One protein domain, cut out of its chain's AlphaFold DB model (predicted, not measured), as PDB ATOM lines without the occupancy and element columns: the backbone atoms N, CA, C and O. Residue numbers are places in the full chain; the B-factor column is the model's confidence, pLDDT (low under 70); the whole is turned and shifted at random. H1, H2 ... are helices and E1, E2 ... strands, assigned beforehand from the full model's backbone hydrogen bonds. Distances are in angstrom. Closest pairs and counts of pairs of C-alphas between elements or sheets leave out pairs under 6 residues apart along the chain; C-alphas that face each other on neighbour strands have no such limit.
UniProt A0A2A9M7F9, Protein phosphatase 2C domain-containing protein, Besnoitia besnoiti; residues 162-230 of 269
ATOM      1  N   ASN A 162     138.913  27.937  27.337       90.06
ATOM      2  CA  ASN A 162     138.651  26.985  26.261       90.06
ATOM      3  C   ASN A 162     137.412  27.272  25.410       90.06
ATOM      4  O   ASN A 162     137.227  26.562  24.420       90.06
ATOM      5  N   ASP A 163     136.624  28.306  25.724       93.56
ATOM      6  CA  ASP A 163     135.600  28.786  24.798       93.56
ATOM      7  C   ASP A 163     136.272  29.251  23.493       93.56
ATOM      8  O   ASP A 163     137.371  29.830  23.492       93.56
ATOM      9  N   VAL A 164     135.603  28.971  22.377       95.06
ATOM     10  CA  VAL A 164     136.063  29.281  21.023       95.06
ATOM     11  C   VAL A 164     135.160  30.350  20.444       95.06
ATOM     12  O   VAL A 164     133.941  30.205  20.449       95.06
ATOM     13  N   ILE A 165     135.750  31.415  19.923       97.12
ATOM     14  CA  ILE A 165     135.020  32.488  19.257       97.12
ATOM     15  C   ILE A 165     135.348  32.408  17.769       97.12
ATOM     16  O   ILE A 165     136.519  32.427  17.387       97.12
ATOM     17  N   VAL A 166     134.310  32.298  16.945       97.81
ATOM     18  CA  VAL A 166     134.409  32.220  15.485       97.81
ATOM     19  C   VAL A 166     133.668  33.408  14.892       97.81
ATOM     20  O   VAL A 166     132.474  33.549  15.133       97.81
ATOM     21  N   LEU A 167     134.354  34.260  14.134       98.12
ATOM     22  CA  LEU A 167     133.739  35.311  13.320       98.12
ATOM     23  C   LEU A 167     133.816  34.888  11.856       98.12
ATOM     24  O   LEU A 167     134.831  34.332  11.436       98.12
ATOM     25  N   PHE A 168     132.770  35.151  11.086       97.31
ATOM     26  CA  PHE A 168     132.715  34.783   9.677       97.31
ATOM     27  C   PHE A 168     131.779  35.689   8.874       97.31
ATOM     28  O   PHE A 168     130.845  36.265   9.430       97.31
ATOM     29  N   CYS A 169     132.036  35.826   7.573       95.56
ATOM     30  CA  CYS A 169     131.115  36.492   6.646       95.56
ATOM     31  C   CYS A 169     129.963  35.565   6.224       95.56
ATOM     32  O   CYS A 169     130.013  34.348   6.422       95.56
ATOM     33  N   ASP A 170     128.939  36.148   5.614       93.56
ATOM     34  CA  ASP A 170     127.773  35.461   5.061       93.56
ATOM     35  C   ASP A 170     128.136  34.387   4.028       93.56
ATOM     36  O   ASP A 170     127.499  33.334   4.045       93.56
ATOM     37  N   GLY A 171     129.211  34.571   3.251       95.44
ATOM     38  CA  GLY A 171     129.749  33.560   2.332       95.44
ATOM     39  C   GLY A 171     130.017  32.191   2.979       95.44
ATOM     40  O   GLY A 171     129.852  31.155   2.343       95.44
ATOM     41  N   VAL A 172     130.315  32.122   4.287       97.19
ATOM     42  CA  VAL A 172     130.424  30.819   4.983       97.19
ATOM     43  C   VAL A 172     129.096  30.058   5.014       97.19
ATOM     44  O   VAL A 172     129.072  28.832   5.028       97.19
ATOM     45  N   THR A 173     127.989  30.786   5.040       94.62
ATOM     46  CA  THR A 173     126.624  30.270   5.200       94.62
ATOM     47  C   THR A 173     125.731  30.539   3.993       94.62
ATOM     48  O   THR A 173     124.513  30.393   4.077       94.62
ATOM     49  N   GLU A 174     126.323  30.953   2.876       92.75
ATOM     50  CA  GLU A 174     125.640  31.034   1.592       92.75
ATOM     51  C   GLU A 174     125.094  29.651   1.178       92.75
ATOM     52  O   GLU A 174     123.924  29.570   0.780       92.75
ATOM     53  N   PRO A 175     125.845  28.536   1.332       93.50
ATOM     54  CA  PRO A 175     125.279  27.209   1.144       93.50
ATOM     55  C   PRO A 175     124.237  26.909   2.225       93.50
ATOM     56  O   PRO A 175     124.529  26.938   3.418       93.50
ATOM     57  N   ALA A 176     123.028  26.516   1.815       88.19
ATOM     58  CA  ALA A 176     121.928  26.217   2.741       88.19
ATOM     59  C   ALA A 176     122.205  25.043   3.710       88.19
ATOM     60  O   ALA A 176     121.439  24.820   4.645       88.19
ATOM     61  N   THR A 177     123.266  24.268   3.471       92.12
ATOM     62  CA  THR A 177     123.738  23.166   4.322       92.12
ATOM     63  C   THR A 177     124.641  23.632   5.470       92.12
ATOM     64  O   THR A 177     124.864  22.874   6.419       92.12
ATOM     65  N   VAL A 178     125.148  24.869   5.419       94.94
ATOM     66  CA  VAL A 178     126.058  25.430   6.420       94.94
ATOM     67  C   VAL A 178     125.337  26.509   7.218       94.94
ATOM     68  O   VAL A 178     125.115  27.621   6.749       94.94
ATOM     69  N   ASP A 179     124.988  26.183   8.461       93.94
ATOM     70  CA  ASP A 179     124.381  27.118   9.402       93.94
ATOM     71  C   ASP A 179     125.296  27.385  10.611       93.94
ATOM     72  O   ASP A 179     126.410  26.860  10.732       93.94
ATOM     73  N   TRP A 180     124.805  28.205  11.541       93.19
ATOM     74  CA  TRP A 180     125.460  28.515  12.812       93.19
ATOM     75  C   TRP A 180     125.938  27.271  13.574       93.19
ATOM     76  O   TRP A 180     127.029  27.262  14.152       93.19
ATOM     77  N   SER A 181     125.128  26.211  13.568       93.25
ATOM     78  CA  SER A 181     125.414  24.969  14.278       93.25
ATOM     79  C   SER A 181     126.489  24.149  13.575       93.25
ATOM     80  O   SER A 181     127.384  23.634  14.252       93.25
ATOM     81  N   THR A 182     126.464  24.097  12.240       95.94
ATOM     82  CA  THR A 182     127.486  23.432  11.428       95.94
ATOM     83  C   THR A 182     128.848  24.093  11.641       95.94
ATOM     84  O   THR A 182     129.837  23.399  11.898       95.94
ATOM     85  N   VAL A 183     128.909  25.431  11.630       97.00
ATOM     86  CA  VAL A 183     130.141  26.191  11.914       97.00
ATOM     87  C   VAL A 183     130.650  25.898  13.326       97.00
ATOM     88  O   VAL A 183     131.813  25.524  13.499       97.00
ATOM     89  N   ALA A 184     129.784  25.991  14.339       95.88
ATOM     90  CA  ALA A 184     130.163  25.733  15.725       95.88
ATOM     91  C   ALA A 184     130.654  24.294  15.944       95.88
ATOM     92  O   ALA A 184     131.644  24.056  16.634       95.88
ATOM     93  N   GLN A 185     129.967  23.307  15.368       95.50
ATOM     94  CA  GLN A 185     130.348  21.900  15.466       95.50
ATOM     95  C   GLN A 185     131.688  21.630  14.780       95.50
ATOM     96  O   GLN A 185     132.528  20.931  15.349       95.50
ATOM     97  N   THR A 186     131.904  22.208  13.598       96.81
ATOM     98  CA  THR A 186     133.163  22.081  12.857       96.81
ATOM     99  C   THR A 186     134.312  22.672  13.661       96.81
ATOM    100  O   THR A 186     135.310  21.989  13.893       96.81
ATOM    101  N   ALA A 187     134.133  23.890  14.184       96.31
ATOM    102  CA  ALA A 187     135.140  24.563  14.991       96.31
ATOM    103  C   ALA A 187     135.527  23.746  16.235       96.31
ATOM    104  O   ALA A 187     136.707  23.512  16.489       96.31
ATOM    105  N   ARG A 188     134.532  23.235  16.972       94.12
ATOM    106  CA  ARG A 188     134.754  22.378  18.149       94.12
ATOM    107  C   ARG A 188     135.480  21.086  17.794       94.12
ATOM    108  O   ARG A 188     136.439  20.716  18.467       94.12
ATOM    109  N   THR A 189     135.027  20.405  16.743       94.81
ATOM    110  CA  THR A 189     135.568  19.100  16.344       94.81
ATOM    111  C   THR A 189     137.032  19.226  15.953       94.81
ATOM    112  O   THR A 189     137.874  18.535  16.527       94.81
ATOM    113  N   VAL A 190     137.348  20.149  15.043       96.12
ATOM    114  CA  VAL A 190     138.715  20.351  14.555       96.12
ATOM    115  C   VAL A 190     139.624  20.790  15.695       96.12
ATOM    116  O   VAL A 190     140.636  20.141  15.942       96.12
ATOM    117  N   LEU A 191     139.223  21.797  16.476       93.50
ATOM    118  CA  LEU A 191     140.058  22.296  17.564       93.50
ATOM    119  C   LEU A 191     140.298  21.242  18.654       93.50
ATOM    120  O   LEU A 191     141.396  21.168  19.202       93.50
ATOM    121  N   SER A 192     139.316  20.380  18.947       92.19
ATOM    122  CA  SER A 192     139.499  19.280  19.905       92.19
ATOM    123  C   SER A 192     140.536  18.245  19.450       92.19
ATOM    124  O   SER A 192     141.230  17.657  20.282       92.19
ATOM    125  N   GLN A 193     140.659  18.043  18.136       94.00
ATOM    126  CA  GLN A 193     141.553  17.059  17.529       94.00
ATOM    127  C   GLN A 193     142.959  17.617  17.298       94.00
ATOM    128  O   GLN A 193     143.944  16.909  17.504       94.00
ATOM    129  N   THR A 194     143.057  18.877  16.876       93.75
ATOM    130  CA  THR A 194     144.303  19.479  16.380       93.75
ATOM    131  C   THR A 194     144.921  20.440  17.385       93.75
ATOM    132  O   THR A 194     146.139  20.594  17.412       93.75
ATOM    133  N   ARG A 195     144.091  21.062  18.237       90.88
ATOM    134  CA  ARG A 195     144.451  22.193  19.110       90.88
ATOM    135  C   ARG A 195     145.043  23.378  18.339       90.88
ATOM    136  O   ARG A 195     145.836  24.134  18.894       90.88
ATOM    137  N   ASP A 196     144.653  23.531  17.075       90.56
ATOM    138  CA  ASP A 196     145.154  24.558  16.165       90.56
ATOM    139  C   ASP A 196     144.004  25.428  15.633       90.56
ATOM    140  O   ASP A 196     143.137  24.969  14.880       90.56
ATOM    141  N   VAL A 197     144.004  26.705  16.024       91.56
ATOM    142  CA  VAL A 197     143.011  27.701  15.593       91.56
ATOM    143  C   VAL A 197     143.132  28.055  14.109       91.56
ATOM    144  O   VAL A 197     142.115  28.346  13.485       91.56
ATOM    145  N   VAL A 198     144.331  27.974  13.520       90.62
ATOM    146  CA  VAL A 198     144.555  28.228  12.088       90.62
ATOM    147  C   VAL A 198     143.897  27.123  11.282       90.62
ATOM    148  O   VAL A 198     143.048  27.400  10.437       90.62
ATOM    149  N   GLN A 199     144.203  25.863  11.607       92.62
ATOM    150  CA  GLN A 199     143.562  24.721  10.957       92.62
ATOM    151  C   GLN A 199     142.041  24.750  11.146       92.62
ATOM    152  O   GLN A 199     141.301  24.444  10.216       92.62
ATOM    153  N   THR A 200     141.570  25.172  12.321       96.00
ATOM    154  CA  THR A 200     140.139  25.333  12.602       96.00
ATOM    155  C   THR A 200     139.488  26.368  11.679       96.00
ATOM    156  O   THR A 200     138.470  26.064  11.057       96.00
ATOM    157  N   ALA A 201     140.083  27.558  11.531       96.12
ATOM    158  CA  ALA A 201     139.584  28.596  10.625       96.12
ATOM    159  C   ALA A 201     139.581  28.119   9.163       96.12
ATOM    160  O   ALA A 201     138.579  28.267   8.463       96.12
ATOM    161  N   THR A 202     140.666  27.471   8.726       94.38
ATOM    162  CA  THR A 202     140.780  26.888   7.383       94.38
ATOM    163  C   THR A 202     139.718  25.820   7.129       94.38
ATOM    164  O   THR A 202     139.121  25.799   6.057       94.38
ATOM    165  N   SER A 203     139.434  24.948   8.099       96.31
ATOM    166  CA  SER A 203     138.398  23.921   7.959       96.31
ATOM    167  C   SER A 203     136.994  24.510   7.827       96.31
ATOM    168  O   SER A 203     136.218  24.004   7.022       96.31
ATOM    169  N   VAL A 204     136.669  25.577   8.563       97.50
ATOM    170  CA  VAL A 204     135.378  26.274   8.414       97.50
ATOM    171  C   VAL A 204     135.277  26.943   7.040       97.50
ATOM    172  O   VAL A 204     134.246  26.825   6.383       97.50
ATOM    173  N   ALA A 205     136.348  27.582   6.563       96.31
ATOM    174  CA  ALA A 205     136.360  28.187   5.232       96.31
ATOM    175  C   ALA A 205     136.217  27.134   4.113       96.31
ATOM    176  O   ALA A 205     135.425  27.307   3.188       96.31
ATOM    177  N   HIS A 206     136.936  26.010   4.211       94.44
ATOM    178  CA  HIS A 206     136.821  24.914   3.246       94.44
ATOM    179  C   HIS A 206     135.465  24.226   3.278       94.44
ATOM    180  O   HIS A 206     135.023  23.757   2.237       94.44
ATOM    181  N   LEU A 207     134.815  24.136   4.441       96.00
ATOM    182  CA  LEU A 207     133.458  23.610   4.524       96.00
ATOM    183  C   LEU A 207     132.532  24.407   3.597       96.00
ATOM    184  O   LEU A 207     131.904  23.817   2.728       96.00
ATOM    185  N   ALA A 208     132.513  25.735   3.723       96.44
ATOM    186  CA  ALA A 208     131.688  26.594   2.876       96.44
ATOM    187  C   ALA A 208     132.057  26.491   1.387       96.44
ATOM    188  O   ALA A 208     131.182  26.346   0.535       96.44
ATOM    189  N   TYR A 209     133.356  26.493   1.078       95.00
ATOM    190  CA  TYR A 209     133.841  26.328  -0.293       95.00
ATOM    191  C   TYR A 209     133.399  24.991  -0.915       95.00
ATOM    192  O   TYR A 209     132.897  24.956  -2.035       95.00
ATOM    193  N   ASN A 210     133.545  23.885  -0.181       94.88
ATOM    194  CA  ASN A 210     133.208  22.545  -0.666       94.88
ATOM    195  C   ASN A 210     131.697  22.324  -0.800       94.88
ATOM    196  O   ASN A 210     131.268  21.570  -1.671       94.88
ATOM    197  N   GLU A 211     130.898  22.992   0.033       96.56
ATOM    198  CA  GLU A 211     129.436  23.015  -0.077       96.56
ATOM    199  C   GLU A 211     128.942  23.948  -1.201       96.56
ATOM    200  O   GLU A 211     127.743  24.019  -1.466       96.56
ATOM    201  N   GLY A 212     129.864  24.609  -1.912       94.44
ATOM    202  CA  GLY A 212     129.589  25.330  -3.152       94.44
ATOM    203  C   GLY A 212     129.346  26.824  -2.984       94.44
ATOM    204  O   GLY A 212     128.648  27.395  -3.819       94.44
ATOM    205  N   SER A 213     129.887  27.457  -1.938       95.62
ATOM    206  CA  SER A 213     129.864  28.920  -1.851       95.62
ATOM    207  C   SER A 213     130.616  29.541  -3.034       95.62
ATOM    208  O   SER A 213     131.735  29.134  -3.362       95.62
ATOM    209  N   GLU A 214     129.982  30.519  -3.676       93.19
ATOM    210  CA  GLU A 214     130.536  31.299  -4.787       93.19
ATOM    211  C   GLU A 214     130.970  32.706  -4.336       93.19
ATOM    212  O   GLU A 214     131.547  33.460  -5.126       93.19
ATOM    213  N   ASP A 215     130.722  33.049  -3.071       91.94
ATOM    214  CA  ASP A 215     131.073  34.330  -2.468       91.94
ATOM    215  C   ASP A 215     132.482  34.351  -1.838       91.94
ATOM    216  O   ASP A 215     133.228  33.370  -1.788       91.94
ATOM    217  N   ASN A 216     132.900  35.525  -1.372       93.38
ATOM    218  CA  ASN A 216     134.104  35.704  -0.581       93.38
ATOM    219  C   ASN A 216     133.930  35.063   0.799       93.38
ATOM    220  O   ASN A 216     132.986  35.351   1.527       93.38
ATOM    221  N   ILE A 217     134.898  34.231   1.189       95.56
ATOM    222  CA  ILE A 217     134.876  33.487   2.451       95.56
ATOM    223  C   ILE A 217     135.978  34.020   3.364       95.56
ATOM    224  O   ILE A 217     137.163  33.936   3.046       95.56
ATOM    225  N   SER A 218     135.583  34.537   4.524       95.44
ATOM    226  CA  SER A 218     136.474  35.038   5.572       95.44
ATOM    227  C   SER A 218     136.084  34.429   6.911       95.44
ATOM    228  O   SER A 218     134.910  34.435   7.277       95.44
ATOM    229  N   VAL A 219     137.070  33.910   7.647       97.12
ATOM    230  CA  VAL A 219     136.876  33.280   8.960       97.12
ATOM    231  C   VAL A 219     137.993  33.702   9.906       97.12
ATOM    232  O   VAL A 219     139.171  33.608   9.566       97.12
ATOM    233  N   ILE A 220     137.630  34.108  11.118       96.56
ATOM    234  CA  ILE A 220     138.551  34.366  12.225       96.56
ATOM    235  C   ILE A 220     138.182  33.421  13.365       96.56
ATOM    236  O   ILE A 220     137.025  33.363  13.773       96.56
ATOM    237  N   VAL A 221     139.166  32.704  13.905       96.19
ATOM    238  CA  VAL A 221     138.988  31.825  15.069       96.19
ATOM    239  C   VAL A 221     139.944  32.257  16.169       96.19
ATOM    240  O   VAL A 221     141.133  32.454  15.929       96.19
ATOM    241  N   THR A 222     139.433  32.366  17.392       93.12
ATOM    242  CA  THR A 222     140.247  32.568  18.591       93.12
ATOM    243  C   THR A 222     139.785  31.652  19.719       93.12
ATOM    244  O   THR A 222     138.611  31.289  19.801       93.12
ATOM    245  N   GLN A 223     140.717  31.263  20.586       91.88
ATOM    246  CA  GLN A 223     140.453  30.437  21.760       91.88
ATOM    247  C   GLN A 223     141.016  31.113  23.009       91.88
ATOM    248  O   GLN A 223     142.161  31.565  23.032       91.88
ATOM    249  N   LEU A 224     140.220  31.141  24.079       87.75
ATOM    250  CA  LEU A 224     140.630  31.719  25.356       87.75
ATOM    251  C   LEU A 224     141.429  30.700  26.172       87.75
ATOM    252  O   LEU A 224     140.861  29.782  26.754       87.75
ATOM    253  N   LEU A 225     142.750  30.851  26.245       87.62
ATOM    254  CA  LEU A 225     143.615  29.894  26.939       87.62
ATOM    255  C   LEU A 225     143.929  30.311  28.388       87.62
ATOM    256  O   LEU A 225     144.112  31.500  28.663       87.62
ATOM    257  N   PRO A 226     144.022  29.354  29.336       83.88
ATOM    258  CA  PRO A 226     144.333  29.638  30.740       83.88
ATOM    259  C   PRO A 226     145.760  30.140  30.954       83.88
ATOM    260  O   PRO A 226     146.006  30.921  31.873       83.88
ATOM    261  N   GLN A 227     146.692  29.701  30.110       79.25
ATOM    262  CA  GLN A 227     148.082  30.131  30.148       79.25
ATOM    263  C   GLN A 227     148.397  30.963  28.903       79.25
ATOM    264  O   GLN A 227     148.023  30.548  27.803       79.25
ATOM    265  N   PRO A 228     149.072  32.117  29.059       71.81
ATOM    266  CA  PRO A 228     149.592  32.849  27.917       71.81
ATOM    267  C   PRO A 228     150.599  31.965  27.176       71.81
ATOM    268  O   PRO A 228     151.422  31.294  27.798       71.81
ATOM    269  N   GLN A 229     150.503  31.956  25.853       71.31
ATOM    270  CA  GLN A 229     151.512  31.364  24.981       71.31
ATOM    271  C   GLN A 229     152.446  32.468  24.489       71.31
ATOM    272  O   GLN A 229     152.045  33.636  24.446       71.31
ATOM    273  N   ASP A 230     153.673  32.105  24.120       73.94
ATOM    274  CA  ASP A 230     154.578  33.041  23.458       73.94
ATOM    275  C   ASP A 230     153.903  33.567  22.188       73.94
ATOM    276  O   ASP A 230     153.423  32.800  21.349       73.94
TER     277      ASP A 230
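Overview. This is residues 162 to 230 of the 269 residues of the protein "Protein phosphatase 2C domain-containing protein" of Besnoitia besnoiti (UniProt A0A2A9M7F9). A two-stranded antiparallel ribbon, E1 beside E2, is covered on one face by two long helices, H2 mostly towards E1 and H3 mostly towards E2, while its other face is bare. H2 and H3 cross each other steeply, the short helix H1 sits past the end of E1, and residues 224 to 230 run on past the end of E2 as a tail that adds to the length. The printed part has 69 residues with three named helices and two named strands, in the order E1, H1, H2, H3, E2 along the chain. The class is mixed, helices and strands, and the whole is compact, with a radius of gyration of the C-alphas of 12.1 A and spans of 39 by 18 by 16 A.

Arrangement. Strands E1, residues 164 to 168, and E2, residues 219 to 223, are antiparallel neighbours, with 168 degrees between their directions. N 167 and O 220 are within hydrogen-bond range at 2.8 A, and so are N 222 and O 165 at 2.9 A. H3, residues 197 to 210, comes closest to E2 at the C-alphas of Ala 201 and Val 221, 5.5 A apart. H2, residues 180 to 194, comes closest to E1 at the C-alphas of Val 164 and Arg 188, 7.6 A apart. H2 and E2 are apart, but only just, with a closest distance of 8.2 A between C-alphas. H2 and H3 touch at a steep tilt of 46 degrees and run opposite ways; their closest C-alphas are those of Val 190 and Thr 200, 5.5 A apart. H1, residues 170 to 173, touches H3, which meets it with residues 204 to 209 alone; the closest C-alphas are those of Val 172 and Ala 208, 4.9 A apart. H1 and H2 are close but not clearly touching, with the C-alphas of Thr 173 and Trp 180 7.9 A apart. Every O i to N i+4 pair is within hydrogen-bond range in H2 and H3; H1 is too short for such a pair, and its 1 pair of O i and N i+3 is within range.

Along the chain. E1 begins at C-alpha 164, (136.063, 29.281, 21.023), and measures 13.0 A. E2 measures 13.6 A and ends at C-alpha 223, (140.453, 30.437, 21.760). H2 measures 21.2 A from C-alpha 180, (125.460, 28.515, 12.812), H3 measures 19.7 A, and H1 measures 5.3 A.

Size, cuts and confidence. The C-alphas farthest apart are those of Ala 176 and Asp 230, at 39.3 A. The printed part has no cut and no long link. The mean pLDDT of the printed part is 93.0, and no printed residue is under 70.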